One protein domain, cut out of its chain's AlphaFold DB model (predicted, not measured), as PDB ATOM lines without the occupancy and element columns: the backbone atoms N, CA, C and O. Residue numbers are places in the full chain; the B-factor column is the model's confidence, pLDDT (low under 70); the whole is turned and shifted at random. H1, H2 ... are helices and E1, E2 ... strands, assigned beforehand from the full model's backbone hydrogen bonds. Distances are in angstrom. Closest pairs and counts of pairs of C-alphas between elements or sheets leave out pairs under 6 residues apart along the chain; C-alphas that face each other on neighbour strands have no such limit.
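AT A GLANCE: This is residues 435 to 538 of the 942 residues of an uncharacterized protein of Planctomycetaceae bacterium (UniProt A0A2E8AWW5). A long helix, H1, makes much of the longest axis, and at its last end a three-stranded sheet, E1, E2 and E3, stands across it as a wall. The short helices H3 and H2 sit near that sheet, and a small hairpin of E4 and E5 lies near H1, its loop reaching away from the sheet. The printed part has 104 residues, with the named elements in the order H1, E1, E2, E3, H2, E4, E5, H3; the class is mixed, helices and strands. Both sheets, E1 - E2 - E3 and E4 - E5, are antiparallel. The whole is only just compact, close to loose, with a radius of gyration of the C-alphas of 15.2 A and spans of 45 by 36 by 22 A.

IN THESE COORDINATES: H1, residues 446 to 463, begins at C-alpha 446 (149.778, 177.788, 138.467) and is 26.0 A long. E1 is residues 464 to 467, E2 residues 474 to 480, 19.4 A, and E3 residues 487 to 493, 17.1 A. H2 is residues 495 to 500. E4 is residues 506 to 508 and E5 residues 521 to 523. H3, residues 524 to 531, is 10.5 A long and ends at C-alpha 531 (159.538, 179.172, 125.050).

HOW THE PARTS SIT: E1, E2 and E3 form a meander, each strand the antiparallel neighbour of the one before. In the hairpin E1 and E2, N 465 and O 476 are 2.9 A apart, within hydrogen-bond range; in the hairpin E2 and E3, N 477 and O 491 are at 2.8 A. H1 only grazes this sheet, with residues 457 to 463. H2 is on the sheet at a height of 9.1 A. H3 only grazes the sheet, with residues 525 to 530. H1, with residues 457 to 460 alone, only just touches H3, with 3 pairs of C-alphas within 8 A, about perpendicular at 87 degrees; the closest C-alphas, of Asn 457 and Tyr 528, are 6.5 A apart. H2 and H3 also only just touch, with 3 such pairs, Arg 499 and Leu 525 closest at 6.8 A, at a shallow tilt of 11 degrees, opposite ways. In the hairpin E4 and E5, N 507 and O 522 are 2.9 A apart. H1 and H2 are apart. In H2 and H3 every O i to N i+4 pair is within hydrogen-bond range; in H1, 12 of 14 are.

THE WHOLE: The two C-alphas farthest apart, of Arg 486 and Lys 516, are 46.8 A apart. The printed part has no cut. The link from E4 to E5, residues 509 to 520, is long. The mean pLDDT of the printed part is 70.8, and 47 residues are under 70, among them residues 481 to 493, 512 to 519 and 532 to 538.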
ATOM      1  N   THR A 435     165.243 191.860 144.417       53.44
ATOM      2  CA  THR A 435     164.055 191.079 144.784       53.44
ATOM      3  C   THR A 435     163.293 190.503 143.595       53.44
ATOM      4  O   THR A 435     162.455 189.627 143.794       53.44
ATOM      5  N   ASP A 436     163.583 190.946 142.375       54.38
ATOM      6  CA  ASP A 436     162.956 190.411 141.167       54.38
ATOM      7  C   ASP A 436     163.613 189.090 140.707       54.38
ATOM      8  O   ASP A 436     163.033 188.330 139.931       54.38
ATOM      9  N   PHE A 437     164.797 188.762 141.246       59.84
ATOM     10  CA  PHE A 437     165.511 187.494 141.043       59.84
ATOM     11  C   PHE A 437     165.365 186.560 142.247       59.84
ATOM     12  O   PHE A 437     166.340 186.175 142.894       59.84
ATOM     13  N   VAL A 438     164.128 186.182 142.564       64.38
ATOM     14  CA  VAL A 438     163.836 185.208 143.623       64.38
ATOM     15  C   VAL A 438     163.410 183.896 142.985       64.38
ATOM     16  O   VAL A 438     162.591 183.894 142.072       64.38
ATOM     17  N   SER A 439     163.962 182.778 143.462       72.25
ATOM     18  CA  SER A 439     163.547 181.443 143.021       72.25
ATOM     19  C   SER A 439     162.041 181.251 143.217       72.25
ATOM     20  O   SER A 439     161.502 181.501 144.299       72.25
ATOM     21  N   ASN A 440     161.370 180.756 142.179       82.94
ATOM     22  CA  ASN A 440     159.943 180.458 142.216       82.94
ATOM     23  C   ASN A 440     159.619 179.077 142.816       82.94
ATOM     24  O   ASN A 440     158.459 178.677 142.836       82.94
ATOM     25  N   ALA A 441     160.612 178.371 143.370       78.44
ATOM     26  CA  ALA A 441     160.452 177.030 143.941       78.44
ATOM     27  C   ALA A 441     159.444 176.950 145.104       78.44
ATOM     28  O   ALA A 441     158.956 175.870 145.428       78.44
ATOM     29  N   ARG A 442     159.145 178.089 145.743       77.25
ATOM     30  CA  ARG A 442     158.168 178.202 146.837       77.25
ATOM     31  C   ARG A 442     156.719 178.386 146.369       77.25
ATOM     32  O   ARG A 442     155.822 178.320 147.204       77.25
ATOM     33  N   LEU A 443     156.498 178.686 145.087       81.62
ATOM     34  CA  LEU A 443     155.163 178.940 144.544       81.62
ATOM     35  C   LEU A 443     154.430 177.612 144.338       81.62
ATOM     36  O   LEU A 443     155.036 176.615 143.946       81.62
ATOM     37  N   THR A 444     153.132 177.590 144.635       77.88
ATOM     38  CA  THR A 444     152.352 176.337 144.657       77.88
ATOM     39  C   THR A 444     151.129 176.360 143.751       77.88
ATOM     40  O   THR A 444     150.577 175.299 143.461       77.88
ATOM     41  N   THR A 445     150.736 177.535 143.254       83.56
ATOM     42  CA  THR A 445     149.630 177.697 142.305       83.56
ATOM     43  C   THR A 445     150.152 177.963 140.891       83.56
ATOM     44  O   THR A 445     151.217 178.553 140.713       83.56
ATOM     45  N   GLN A 446     149.404 177.534 139.866       86.50
ATOM     46  CA  GLN A 446     149.778 177.788 138.467       86.50
ATOM     47  C   GLN A 446     149.800 179.291 138.150       86.50
ATOM     48  O   GLN A 446     150.685 179.740 137.434       86.50
ATOM     49  N   GLU A 447     148.880 180.071 138.720       87.38
ATOM     50  CA  GLU A 447     148.788 181.514 138.485       87.38
ATOM     51  C   GLU A 447     150.026 182.269 139.000       87.38
ATOM     52  O   GLU A 447     150.615 183.062 138.267       87.38
ATOM     53  N   GLU A 448     150.483 181.976 140.223       83.31
ATOM     54  CA  GLU A 448     151.713 182.565 140.775       83.31
ATOM     55  C   GLU A 448     152.952 182.157 139.964       83.31
ATOM     56  O   GLU A 448     153.847 182.974 139.723       83.31
ATOM     57  N   ILE A 449     153.006 180.893 139.527       86.00
ATOM     58  CA  ILE A 449     154.083 180.385 138.673       86.00
ATOM     59  C   ILE A 449     154.083 181.135 137.336       86.00
ATOM     60  O   ILE A 449     155.127 181.652 136.946       86.00
ATOM     61  N   ASP A 450     152.936 181.271 136.671       85.56
ATOM     62  CA  ASP A 450     152.813 181.966 135.384       85.56
ATOM     63  C   ASP A 450     153.203 183.447 135.486       85.56
ATOM     64  O   ASP A 450     153.917 183.954 134.616       85.56
ATOM     65  N   GLN A 451     152.817 184.129 136.570       83.75
ATOM     66  CA  GLN A 451     153.254 185.502 136.847       83.75
ATOM     67  C   GLN A 451     154.778 185.581 137.012       83.75
ATOM     68  O   GLN A 451     155.428 186.426 136.393       83.75
ATOM     69  N   SER A 452     155.375 184.663 137.777       84.00
ATOM     70  CA  SER A 452     156.830 184.595 137.946       84.00
ATOM     71  C   SER A 452     157.564 184.297 136.633       84.00
ATOM     72  O   SER A 452     158.592 184.914 136.353       84.00
ATOM     73  N   LEU A 453     157.031 183.401 135.799       85.06
ATOM     74  CA  LEU A 453     157.574 183.105 134.475       85.06
ATOM     75  C   LEU A 453     157.476 184.325 133.546       85.06
ATOM     76  O   LEU A 453     158.433 184.635 132.834       85.06
ATOM     77  N   ALA A 454     156.358 185.054 133.558       82.56
ATOM     78  CA  ALA A 454     156.198 186.275 132.770       82.56
ATOM     79  C   ALA A 454     157.245 187.335 133.147       82.56
ATOM     80  O   ALA A 454     157.843 187.944 132.253       82.56
ATOM     81  N   VAL A 455     157.528 187.480 134.448       79.94
ATOM     82  CA  VAL A 455     158.642 188.295 134.943       79.94
ATOM     83  C   VAL A 455     159.949 187.762 134.358       79.94
ATOM     84  O   VAL A 455     160.569 188.459 133.567       79.94
ATOM     85  N   TYR A 456     160.335 186.506 134.583       80.56
ATOM     86  CA  TYR A 456     161.595 185.981 134.038       80.56
ATOM     87  C   TYR A 456     161.769 186.179 132.517       80.56
ATOM     88  O   TYR A 456     162.857 186.548 132.065       80.56
ATOM     89  N   ASN A 457     160.711 186.001 131.718       78.94
ATOM     90  CA  ASN A 457     160.736 186.263 130.274       78.94
ATOM     91  C   ASN A 457     161.016 187.741 129.955       78.94
ATOM     92  O   ASN A 457     161.856 188.053 129.105       78.94
ATOM     93  N   ALA A 458     160.333 188.658 130.649       75.75
ATOM     94  CA  ALA A 458     160.486 190.097 130.455       75.75
ATOM     95  C   ALA A 458     161.910 190.591 130.746       75.75
ATOM     96  O   ALA A 458     162.355 191.561 130.126       75.75
ATOM     97  N   TRP A 459     162.620 189.900 131.636       74.69
ATOM     98  CA  TRP A 459     164.010 190.178 131.981       74.69
ATOM     99  C   TRP A 459     164.978 189.566 130.987       74.69
ATOM    100  O   TRP A 459     165.805 190.269 130.412       74.69
ATOM    101  N   LEU A 460     164.868 188.259 130.743       77.19
ATOM    102  CA  LEU A 460     165.821 187.549 129.894       77.19
ATOM    103  C   LEU A 460     165.831 188.081 128.462       77.19
ATOM    104  O   LEU A 460     166.906 188.154 127.883       77.19
ATOM    105  N   ARG A 461     164.697 188.565 127.931       77.62
ATOM    106  CA  ARG A 461     164.637 189.230 126.608       77.62
ATOM    107  C   ARG A 461     165.477 190.493 126.471       77.62
ATOM    108  O   ARG A 461     165.727 190.919 125.349       77.62
ATOM    109  N   ARG A 462     165.885 191.102 127.583       73.62
ATOM    110  CA  ARG A 462     166.797 192.247 127.581       73.62
ATOM    111  C   ARG A 462     168.247 191.808 127.395       73.62
ATOM    112  O   ARG A 462     169.028 192.522 126.789       73.62
ATOM    113  N   PHE A 463     168.611 190.639 127.906       74.50
ATOM    114  CA  PHE A 463     170.002 190.189 127.942       74.50
ATOM    115  C   PHE A 463     170.312 189.090 126.939       74.50
ATOM    116  O   PHE A 463     171.469 188.901 126.580       74.50
ATOM    117  N   PHE A 464     169.294 188.363 126.498       77.56
ATOM    118  CA  PHE A 464     169.395 187.270 125.555       77.56
ATOM    119  C   PHE A 464     168.381 187.493 124.446       77.56
ATOM    120  O   PHE A 464     167.185 187.621 124.693       77.56
ATOM    121  N   VAL A 465     168.858 187.501 123.209       74.75
ATOM    122  CA  VAL A 465     168.012 187.566 122.021       74.75
ATOM    123  C   VAL A 465     168.314 186.344 121.174       74.75
ATOM    124  O   VAL A 465     169.463 186.100 120.808       74.75
ATOM    125  N   SER A 466     167.287 185.549 120.886       72.06
ATOM    126  CA  SER A 466     167.417 184.411 119.979       72.06
ATOM    127  C   SER A 466     167.491 184.935 118.547       72.06
ATOM    128  O   SER A 466     166.547 185.574 118.076       72.06
ATOM    129  N   ILE A 467     168.617 184.686 117.883       68.12
ATOM    130  CA  ILE A 467     168.850 185.014 116.480       68.12
ATOM    131  C   ILE A 467     168.724 183.713 115.692       68.12
ATOM    132  O   ILE A 467     169.550 182.818 115.842       68.12
ATOM    133  N   VAL A 468     167.684 183.563 114.882       58.22
ATOM    134  CA  VAL A 468     167.401 182.301 114.191       58.22
ATOM    135  C   VAL A 468     167.622 182.456 112.692       58.22
ATOM    136  O   VAL A 468     166.934 183.230 112.038       58.22
ATOM    137  N   ASP A 469     168.566 181.681 112.162       56.34
ATOM    138  CA  ASP A 469     168.478 181.095 110.821       56.34
ATOM    139  C   ASP A 469     167.900 179.675 111.016       56.34
ATOM    140  O   ASP A 469     168.254 179.011 111.998       56.34
ATOM    141  N   GLU A 470     166.994 179.205 110.149       49.28
ATOM    142  CA  GLU A 470     166.391 177.858 110.240       49.28
ATOM    143  C   GLU A 470     167.455 176.747 110.282       49.28
ATOM    144  O   GLU A 470     167.210 175.664 110.817       49.28
ATOM    145  N   ILE A 471     168.652 177.041 109.765       52.00
ATOM    146  CA  ILE A 471     169.775 176.109 109.663       52.00
ATOM    147  C   ILE A 471     170.730 176.219 110.866       52.00
ATOM    148  O   ILE A 471     171.221 175.200 111.350       52.00
ATOM    149  N   ASN A 472     170.990 177.430 111.377       59.53
ATOM    150  CA  ASN A 472     172.011 177.690 112.402       59.53
ATOM    151  C   ASN A 472     171.523 178.707 113.453       59.53
ATOM    152  O   ASN A 472     171.802 179.902 113.333       59.53
ATOM    153  N   PRO A 473     170.815 178.276 114.512       67.00
ATOM    154  CA  PRO A 473     170.364 179.190 115.552       67.00
ATOM    155  C   PRO A 473     171.546 179.736 116.365       67.00
ATOM    156  O   PRO A 473     172.477 179.010 116.728       67.00
ATOM    157  N   MET A 474     171.464 181.015 116.715       71.31
ATOM    158  CA  MET A 474     172.397 181.751 117.561       71.31
ATOM    159  C   MET A 474     171.638 182.476 118.681       71.31
ATOM    160  O   MET A 474     170.435 182.700 118.622       71.31
ATOM    161  N   VAL A 475     172.342 182.838 119.743       74.00
ATOM    162  CA  VAL A 475     171.832 183.672 120.831       74.00
ATOM    163  C   VAL A 475     172.796 184.834 120.990       74.00
ATOM    164  O   VAL A 475     173.979 184.609 121.258       74.00
ATOM    165  N   ALA A 476     172.300 186.058 120.823       73.56
ATOM    166  CA  ALA A 476     173.019 187.268 121.195       73.56
ATOM    167  C   ALA A 476     172.845 187.513 122.690       73.56
ATOM    168  O   ALA A 476     171.726 187.664 123.178       73.56
ATOM    169  N   GLN A 477     173.961 187.558 123.405       77.75
ATOM    170  CA  GLN A 477     174.015 188.048 124.767       77.75
ATOM    171  C   GLN A 477     174.400 189.524 124.765       77.75
ATOM    172  O   GLN A 477     175.460 189.878 124.251       77.75
ATOM    173  N   ILE A 478     173.584 190.358 125.392       75.25
ATOM    174  CA  ILE A 478     173.791 191.799 125.486       75.25
ATOM    175  C   ILE A 478     174.325 192.125 126.878       75.25
ATOM    176  O   ILE A 478     173.725 191.770 127.893       75.25
ATOM    177  N   TYR A 479     175.472 192.793 126.917       71.88
ATOM    178  CA  TYR A 479     176.040 193.377 128.123       71.88
ATOM    179  C   TYR A 479     175.797 194.875 128.079       71.88
ATOM    180  O   TYR A 479     175.959 195.480 127.022       71.88
ATOM    181  N   TYR A 480     175.475 195.469 129.219       71.94
ATOM    182  CA  TYR A 480     175.255 196.905 129.364       71.94
ATOM    183  C   TYR A 480     176.373 197.529 130.202       71.94
ATOM    184  O   TYR A 480     177.083 196.808 130.907       71.94
ATOM    185  N   TYR A 481     176.573 198.842 130.106       64.19
ATOM    186  CA  TYR A 481     177.389 199.548 131.094       64.19
ATOM    187  C   TYR A 481     176.650 199.570 132.451       64.19
ATOM    188  O   TYR A 481     175.413 199.566 132.478       64.19
ATOM    189  N   PRO A 482     177.367 199.552 133.593       61.94
ATOM    190  CA  PRO A 482     176.729 199.535 134.905       61.94
ATOM    191  C   PRO A 482     175.750 200.700 135.095       61.94
ATOM    192  O   PRO A 482     176.123 201.861 134.964       61.94
ATOM    193  N   ASN A 483     174.511 200.380 135.474       61.16
ATOM    194  CA  ASN A 483     173.412 201.327 135.687       61.16
ATOM    195  C   ASN A 483     172.930 202.103 134.443       61.16
ATOM    196  O   ASN A 483     172.301 203.147 134.606       61.16
ATOM    197  N   THR A 484     173.173 201.614 133.220       60.69
ATOM    198  CA  THR A 484     172.665 202.263 131.996       60.69
ATOM    199  C   THR A 484     171.966 201.280 131.045       60.69
ATOM    200  O   THR A 484     172.082 200.059 131.164       60.69
ATOM    201  N   ASP A 485     171.192 201.807 130.088       61.88
ATOM    202  CA  ASP A 485     170.605 201.042 128.969       61.88
ATOM    203  C   ASP A 485     171.579 200.935 127.776       61.88
ATOM    204  O   ASP A 485     171.241 200.383 126.726       61.88
ATOM    205  N   ARG A 486     172.805 201.450 127.925       62.91
ATOM    206  CA  ARG A 486     173.801 201.502 126.859       62.91
ATOM    207  C   ARG A 486     174.498 200.157 126.726       62.91
ATOM    208  O   ARG A 486     175.081 199.648 127.684       62.91
ATOM    209  N   VAL A 487     174.445 199.576 125.531       69.50
ATOM    210  CA  VAL A 487     175.105 198.302 125.240       69.50
ATOM    211  C   VAL A 487     176.618 198.482 125.381       69.50
ATOM    212  O   VAL A 487     177.222 199.307 124.717       69.50
ATOM    213  N   LYS A 488     177.258 197.712 126.252       65.44
ATOM    214  CA  LYS A 488     178.716 197.657 126.399       65.44
ATOM    215  C   LYS A 488     179.333 196.740 125.357       65.44
ATOM    216  O   LYS A 488     180.317 197.091 124.722       65.44
ATOM    217  N   LYS A 489     178.758 195.551 125.176       63.50
ATOM    218  CA  LYS A 489     179.176 194.580 124.157       63.50
ATOM    219  C   LYS A 489     178.058 193.588 123.872       63.50
ATOM    220  O   LYS A 489     177.259 193.283 124.758       63.50
ATOM    221  N   VAL A 490     178.059 193.021 122.673       69.19
ATOM    222  CA  VAL A 490     177.186 191.903 122.302       69.19
ATOM    223  C   VAL A 490     178.049 190.685 122.001       69.19
ATOM    224  O   VAL A 490     179.066 190.792 121.320       69.19
ATOM    225  N   VAL A 491     177.674 189.525 122.535       65.38
ATOM    226  CA  VAL A 491     178.374 188.261 122.284       65.38
ATOM    227  C   VAL A 491     177.396 187.239 121.738       65.38
ATOM    228  O   VAL A 491     176.497 186.790 122.444       65.38
ATOM    229  N   CYS A 492     177.602 186.832 120.491       67.75
ATOM    230  CA  CYS A 492     176.757 185.841 119.845       67.75
ATOM    231  C   CYS A 492     177.366 184.436 119.955       67.75
ATOM    232  O   CYS A 492     178.556 184.248 119.699       67.75
ATOM    233  N   ARG A 493     176.562 183.442 120.342       68.19
ATOM    234  CA  ARG A 493     176.981 182.032 120.495       68.19
ATOM    235  C   ARG A 493     175.876 181.085 120.032       68.19
ATOM    236  O   ARG A 493     174.741 181.508 119.850       68.19
ATOM    237  N   THR A 494     176.169 179.795 119.877       71.75
ATOM    238  CA  THR A 494     175.115 178.788 119.655       71.75
ATOM    239  C   THR A 494     174.256 178.628 120.918       71.75
ATOM    240  O   THR A 494     174.782 178.786 122.020       71.75
ATOM    241  N   PRO A 495     172.968 178.242 120.829       71.62
ATOM    242  CA  PRO A 495     172.133 177.984 122.004       71.62
ATOM    243  C   PRO A 495     172.742 176.980 122.989       71.62
ATOM    244  O   PRO A 495     172.534 177.078 124.196       71.62
ATOM    245  N   GLN A 496     173.491 175.988 122.497       70.38
ATOM    246  CA  GLN A 496     174.229 175.052 123.348       70.38
ATOM    247  C   GLN A 496     175.405 175.732 124.058       70.38
ATOM    248  O   GLN A 496     175.530 175.590 125.270       70.38
ATOM    249  N   GLY A 497     176.222 176.500 123.330       63.34
ATOM    250  CA  GLY A 497     177.348 177.235 123.905       63.34
ATOM    251  C   GLY A 497     176.903 178.316 124.889       63.34
ATOM    252  O   GLY A 497     177.561 178.527 125.900       63.34
ATOM    253  N   THR A 498     175.767 178.975 124.649       68.00
ATOM    254  CA  THR A 498     175.168 179.896 125.622       68.00
ATOM    255  C   THR A 498     174.799 179.133 126.887       68.00
ATOM    256  O   THR A 498     175.310 179.481 127.939       68.00
ATOM    257  N   ARG A 499     174.027 178.040 126.799       70.81
ATOM    258  CA  ARG A 499     173.644 177.231 127.974       70.81
ATOM    259  C   ARG A 499     174.839 176.744 128.800       70.81
ATOM    260  O   ARG A 499     174.784 176.821 130.013       70.81
ATOM    261  N   GLN A 500     175.926 176.314 128.159       62.81
ATOM    262  CA  GLN A 500     177.140 175.865 128.857       62.81
ATOM    263  C   GLN A 500     177.867 176.977 129.633       62.81
ATOM    264  O   GLN A 500     178.607 176.672 130.558       62.81
ATOM    265  N   ASN A 501     177.678 178.246 129.254       53.38
ATOM    266  CA  ASN A 501     178.357 179.392 129.865       53.38
ATOM    267  C   ASN A 501     177.557 180.053 131.004       53.38
ATOM    268  O   ASN A 501     178.049 181.013 131.594       53.38
ATOM    269  N   PHE A 502     176.337 179.593 131.307       58.75
ATOM    270  CA  PHE A 502     175.525 180.140 132.398       58.75
ATOM    271  C   PHE A 502     175.171 179.052 133.399       58.75
ATOM    272  O   PHE A 502     174.892 177.920 133.023       58.75
ATOM    273  N   LEU A 503     175.158 179.420 134.681       52.03
ATOM    274  CA  LEU A 503     174.640 178.548 135.724       52.03
ATOM    275  C   LEU A 503     173.163 178.220 135.487       52.03
ATOM    276  O   LEU A 503     172.358 179.100 135.169       52.03
ATOM    277  N   ASP A 504     172.811 176.967 135.748       58.56
ATOM    278  CA  ASP A 504     171.436 176.490 135.760       58.56
ATOM    279  C   ASP A 504     170.712 177.023 137.007       58.56
ATOM    280  O   ASP A 504     170.777 176.449 138.093       58.56
ATOM    281  N   MET A 505     170.030 178.163 136.875       69.12
ATOM    282  CA  MET A 505     169.000 178.539 137.843       69.12
ATOM    283  C   MET A 505     167.757 177.702 137.556       69.12
ATOM    284  O   MET A 505     167.063 177.948 136.575       69.12
ATOM    285  N   ASP A 506     167.472 176.726 138.404       79.38
ATOM    286  CA  ASP A 506     166.286 175.890 138.270       79.38
ATOM    287  C   ASP A 506     165.005 176.657 138.625       79.38
ATOM    288  O   ASP A 506     164.902 177.283 139.686       79.38
ATOM    289  N   ILE A 507     164.014 176.577 137.736       83.12
ATOM    290  CA  ILE A 507     162.679 177.153 137.917       83.12
ATOM    291  C   ILE A 507     161.601 176.080 137.815       83.12
ATOM    292  O   ILE A 507     161.751 175.071 137.125       83.12
ATOM    293  N   VAL A 508     160.487 176.321 138.492       84.44
ATOM    294  CA  VAL A 508     159.273 175.509 138.411       84.44
ATOM    295  C   VAL A 508     158.370 176.080 137.318       84.44
ATOM    296  O   VAL A 508     158.146 177.290 137.280       84.44
ATOM    297  N   THR A 509     157.855 175.234 136.422       83.12
ATOM    298  CA  THR A 509     156.913 175.640 135.355       83.12
ATOM    299  C   THR A 509     155.497 175.107 135.542       83.12
ATOM    300  O   THR A 509     154.571 175.597 134.903       83.12
ATOM    301  N   GLU A 510     155.329 174.106 136.404       81.81
ATOM    302  CA  GLU A 510     154.052 173.470 136.730       81.81
ATOM    303  C   GLU A 510     153.986 173.228 138.248       81.81
ATOM    304  O   GLU A 510     155.010 172.890 138.852       81.81
ATOM    305  N   PRO A 511     152.811 173.352 138.888       77.06
ATOM    306  CA  PRO A 511     152.657 173.100 140.311       77.06
ATOM    307  C   PRO A 511     152.934 171.624 140.650       77.06
ATOM    308  O   PRO A 511     152.720 170.724 139.827       77.06
ATOM    309  N   PRO A 512     153.394 171.326 141.877       66.75
ATOM    310  CA  PRO A 512     153.687 169.959 142.284       66.75
ATOM    311  C   PRO A 512     152.421 169.091 142.245       66.75
ATOM    312  O   PRO A 512     151.417 169.389 142.886       66.75
ATOM    313  N   ARG A 513     152.492 167.945 141.550       66.12
ATOM    314  CA  ARG A 513     151.361 167.005 141.374       66.12
ATOM    315  C   ARG A 513     150.824 166.397 142.687       66.12
ATOM    316  O   ARG A 513     149.806 165.714 142.667       66.12
ATOM    317  N   SER A 514     151.517 166.583 143.817       62.25
ATOM    318  CA  SER A 514     151.065 166.233 145.175       62.25
ATOM    319  C   SER A 514     151.935 166.924 146.236       62.25
ATOM    320  O   SER A 514     153.134 167.075 146.003       62.25
ATOM    321  N   LEU A 515     151.399 167.188 147.438       57.66
ATOM    322  CA  LEU A 515     152.120 167.758 148.600       57.66
ATOM    323  C   LEU A 515     153.384 166.980 149.041       57.66
ATOM    324  O   LEU A 515     154.176 167.496 149.821       57.66
ATOM    325  N   LYS A 516     153.577 165.737 148.571       53.53
ATOM    326  CA  LYS A 516     154.713 164.863 148.928       53.53
ATOM    327  C   LYS A 516     155.769 164.706 147.824       53.53
ATOM    328  O   LYS A 516     156.736 163.978 148.037       53.53
ATOM    329  N   LYS A 517     155.599 165.322 146.648       58.97
ATOM    330  CA  LYS A 517     156.567 165.243 145.537       58.97
ATOM    331  C   LYS A 517     157.231 166.593 145.313       58.97
ATOM    332  O   LYS A 517     156.551 167.611 145.258       58.97
ATOM    333  N   THR A 518     158.547 166.577 145.132       58.38
ATOM    334  CA  THR A 518     159.301 167.733 144.648       58.38
ATOM    335  C   THR A 518     158.792 168.147 143.260       58.38
ATOM    336  O   THR A 518     158.533 167.270 142.427       58.38
ATOM    337  N   PRO A 519     158.594 169.453 143.006       65.25
ATOM    338  CA  PRO A 519     158.201 169.942 141.690       65.25
ATOM    339  C   PRO A 519     159.304 169.641 140.666       65.25
ATOM    340  O   PRO A 519     160.490 169.684 140.991       65.25
ATOM    341  N   SER A 520     158.918 169.313 139.432       72.12
ATOM    342  CA  SER A 520     159.872 169.183 138.330       72.12
ATOM    343  C   SER A 520     160.434 170.558 137.988       72.12
ATOM    344  O   SER A 520     159.664 171.473 137.689       72.12
ATOM    345  N   THR A 521     161.755 170.692 138.022       80.25
ATOM    346  CA  THR A 521     162.452 171.924 137.661       80.25
ATOM    347  C   THR A 521     163.005 171.853 136.241       80.25
ATOM    348  O   THR A 521     163.304 170.778 135.717       80.25
ATOM    349  N   ILE A 522     163.123 173.015 135.606       82.94
ATOM    350  CA  ILE A 522     163.824 173.211 134.336       82.94
ATOM    351  C   ILE A 522     164.807 174.377 134.499       82.94
ATOM    352  O   ILE A 522     164.455 175.366 135.146       82.94
ATOM    353  N   PRO A 523     166.007 174.327 133.896       83.50
ATOM    354  CA  PRO A 523     166.908 175.468 133.935       83.50
ATOM    355  C   PRO A 523     166.289 176.690 133.254       83.50
ATOM    356  O   PRO A 523     165.793 176.602 132.126       83.50
ATOM    357  N   LEU A 524     166.366 177.846 133.909       80.12
ATOM    358  CA  LEU A 524     165.731 179.097 133.501       80.12
ATOM    359  C   LEU A 524     166.064 179.481 132.057       80.12
ATOM    360  O   LEU A 524     165.172 179.787 131.266       80.12
ATOM    361  N   LEU A 525     167.349 179.454 131.696       77.94
ATOM    362  CA  LEU A 525     167.777 179.821 130.349       77.94
ATOM    363  C   LEU A 525     167.324 178.783 129.313       77.94
ATOM    364  O   LEU A 525     166.979 179.146 128.190       77.94
ATOM    365  N   THR A 526     167.270 177.501 129.688       80.75
ATOM    366  CA  THR A 526     166.732 176.441 128.823       80.75
ATOM    367  C   THR A 526     165.248 176.665 128.559       80.75
ATOM    368  O   THR A 526     164.837 176.649 127.400       80.75
ATOM    369  N   TRP A 527     164.468 176.947 129.604       84.62
ATOM    370  CA  TRP A 527     163.061 177.308 129.474       84.62
ATOM    371  C   TRP A 527     162.882 178.528 128.568       84.62
ATOM    372  O   TRP A 527     162.133 178.460 127.597       84.62
ATOM    373  N   TYR A 528     163.624 179.609 128.818       81.75
ATOM    374  CA  TYR A 528     163.520 180.839 128.038       81.75
ATOM    375  C   TYR A 528     163.832 180.622 126.552       81.75
ATOM    376  O   TYR A 528     163.051 181.029 125.693       81.75
ATOM    377  N   LEU A 529     164.931 179.931 126.232       76.75
ATOM    378  CA  LEU A 529     165.323 179.663 124.845       76.75
ATOM    379  C   LEU A 529     164.355 178.708 124.122       76.75
ATOM    380  O   LEU A 529     164.248 178.780 122.900       76.75
ATOM    381  N   GLN A 530     163.653 177.832 124.849       76.94
ATOM    382  CA  GLN A 530     162.618 176.951 124.289       76.94
ATOM    383  C   GLN A 530     161.273 177.665 124.085       76.94
ATOM    384  O   GLN A 530     160.613 177.444 123.070       76.94
ATOM    385  N   LYS A 531     160.851 178.499 125.044       71.38
ATOM    386  CA  LYS A 531     159.538 179.172 125.050       71.38
ATOM    387  C   LYS A 531     159.509 180.461 124.240       71.38
ATOM    388  O   LYS A 531     158.437 180.823 123.754       71.38
ATOM    389  N   ASN A 532     160.622 181.186 124.137       64.69
ATOM    390  CA  ASN A 532     160.599 182.499 123.512       64.69
ATOM    391  C   ASN A 532     160.396 182.387 121.989       64.69
ATOM    392  O   ASN A 532     161.248 181.889 121.253       64.69
ATOM    393  N   GLN A 533     159.247 182.885 121.528       53.00
ATOM    394  CA  GLN A 533     158.861 182.967 120.118       53.00
ATOM    395  C   GLN A 533     159.345 184.256 119.436       53.00
ATOM    396  O   GLN A 533     159.284 184.347 118.213       53.00
ATOM    397  N   GLY A 534     159.861 185.233 120.195       57.16
ATOM    398  CA  GLY A 534     160.475 186.467 119.693       57.16
ATOM    399  C   GLY A 534     161.858 186.215 119.095       57.16
ATOM    400  O   GLY A 534     162.865 186.713 119.600       57.16
ATOM    401  N   LYS A 535     161.907 185.376 118.062       59.75
ATOM    402  CA  LYS A 535     163.092 185.090 117.256       59.75
ATOM    403  C   LYS A 535     163.336 186.285 116.336       59.75
ATOM    404  O   LYS A 535     162.431 186.682 115.609       59.75
ATOM    405  N   ARG A 536     164.542 186.847 116.353       65.38
ATOM    406  CA  ARG A 536     164.988 187.788 115.314       65.38
ATOM    407  C   ARG A 536     165.761 186.991 114.269       65.38
ATOM    408  O   ARG A 536     166.497 186.084 114.641       65.38
ATOM    409  N   SER A 537     165.587 187.251 112.979       63.41
ATOM    410  CA  SER A 537     166.481 186.656 111.976       63.41
ATOM    411  C   SER A 537     167.847 187.348 112.040       63.41
ATOM    412  O   SER A 537     167.967 188.441 112.596       63.41
ATOM    413  N   ALA A 538     168.891 186.738 111.471       63.66
ATOM    414  CA  ALA A 538     170.201 187.392 111.349       63.66
ATOM    415  C   ALA A 538     170.135 188.718 110.559       63.66
ATOM    416  O   ALA A 538     171.023 189.559 110.696       63.66
TER     417      ALA A 538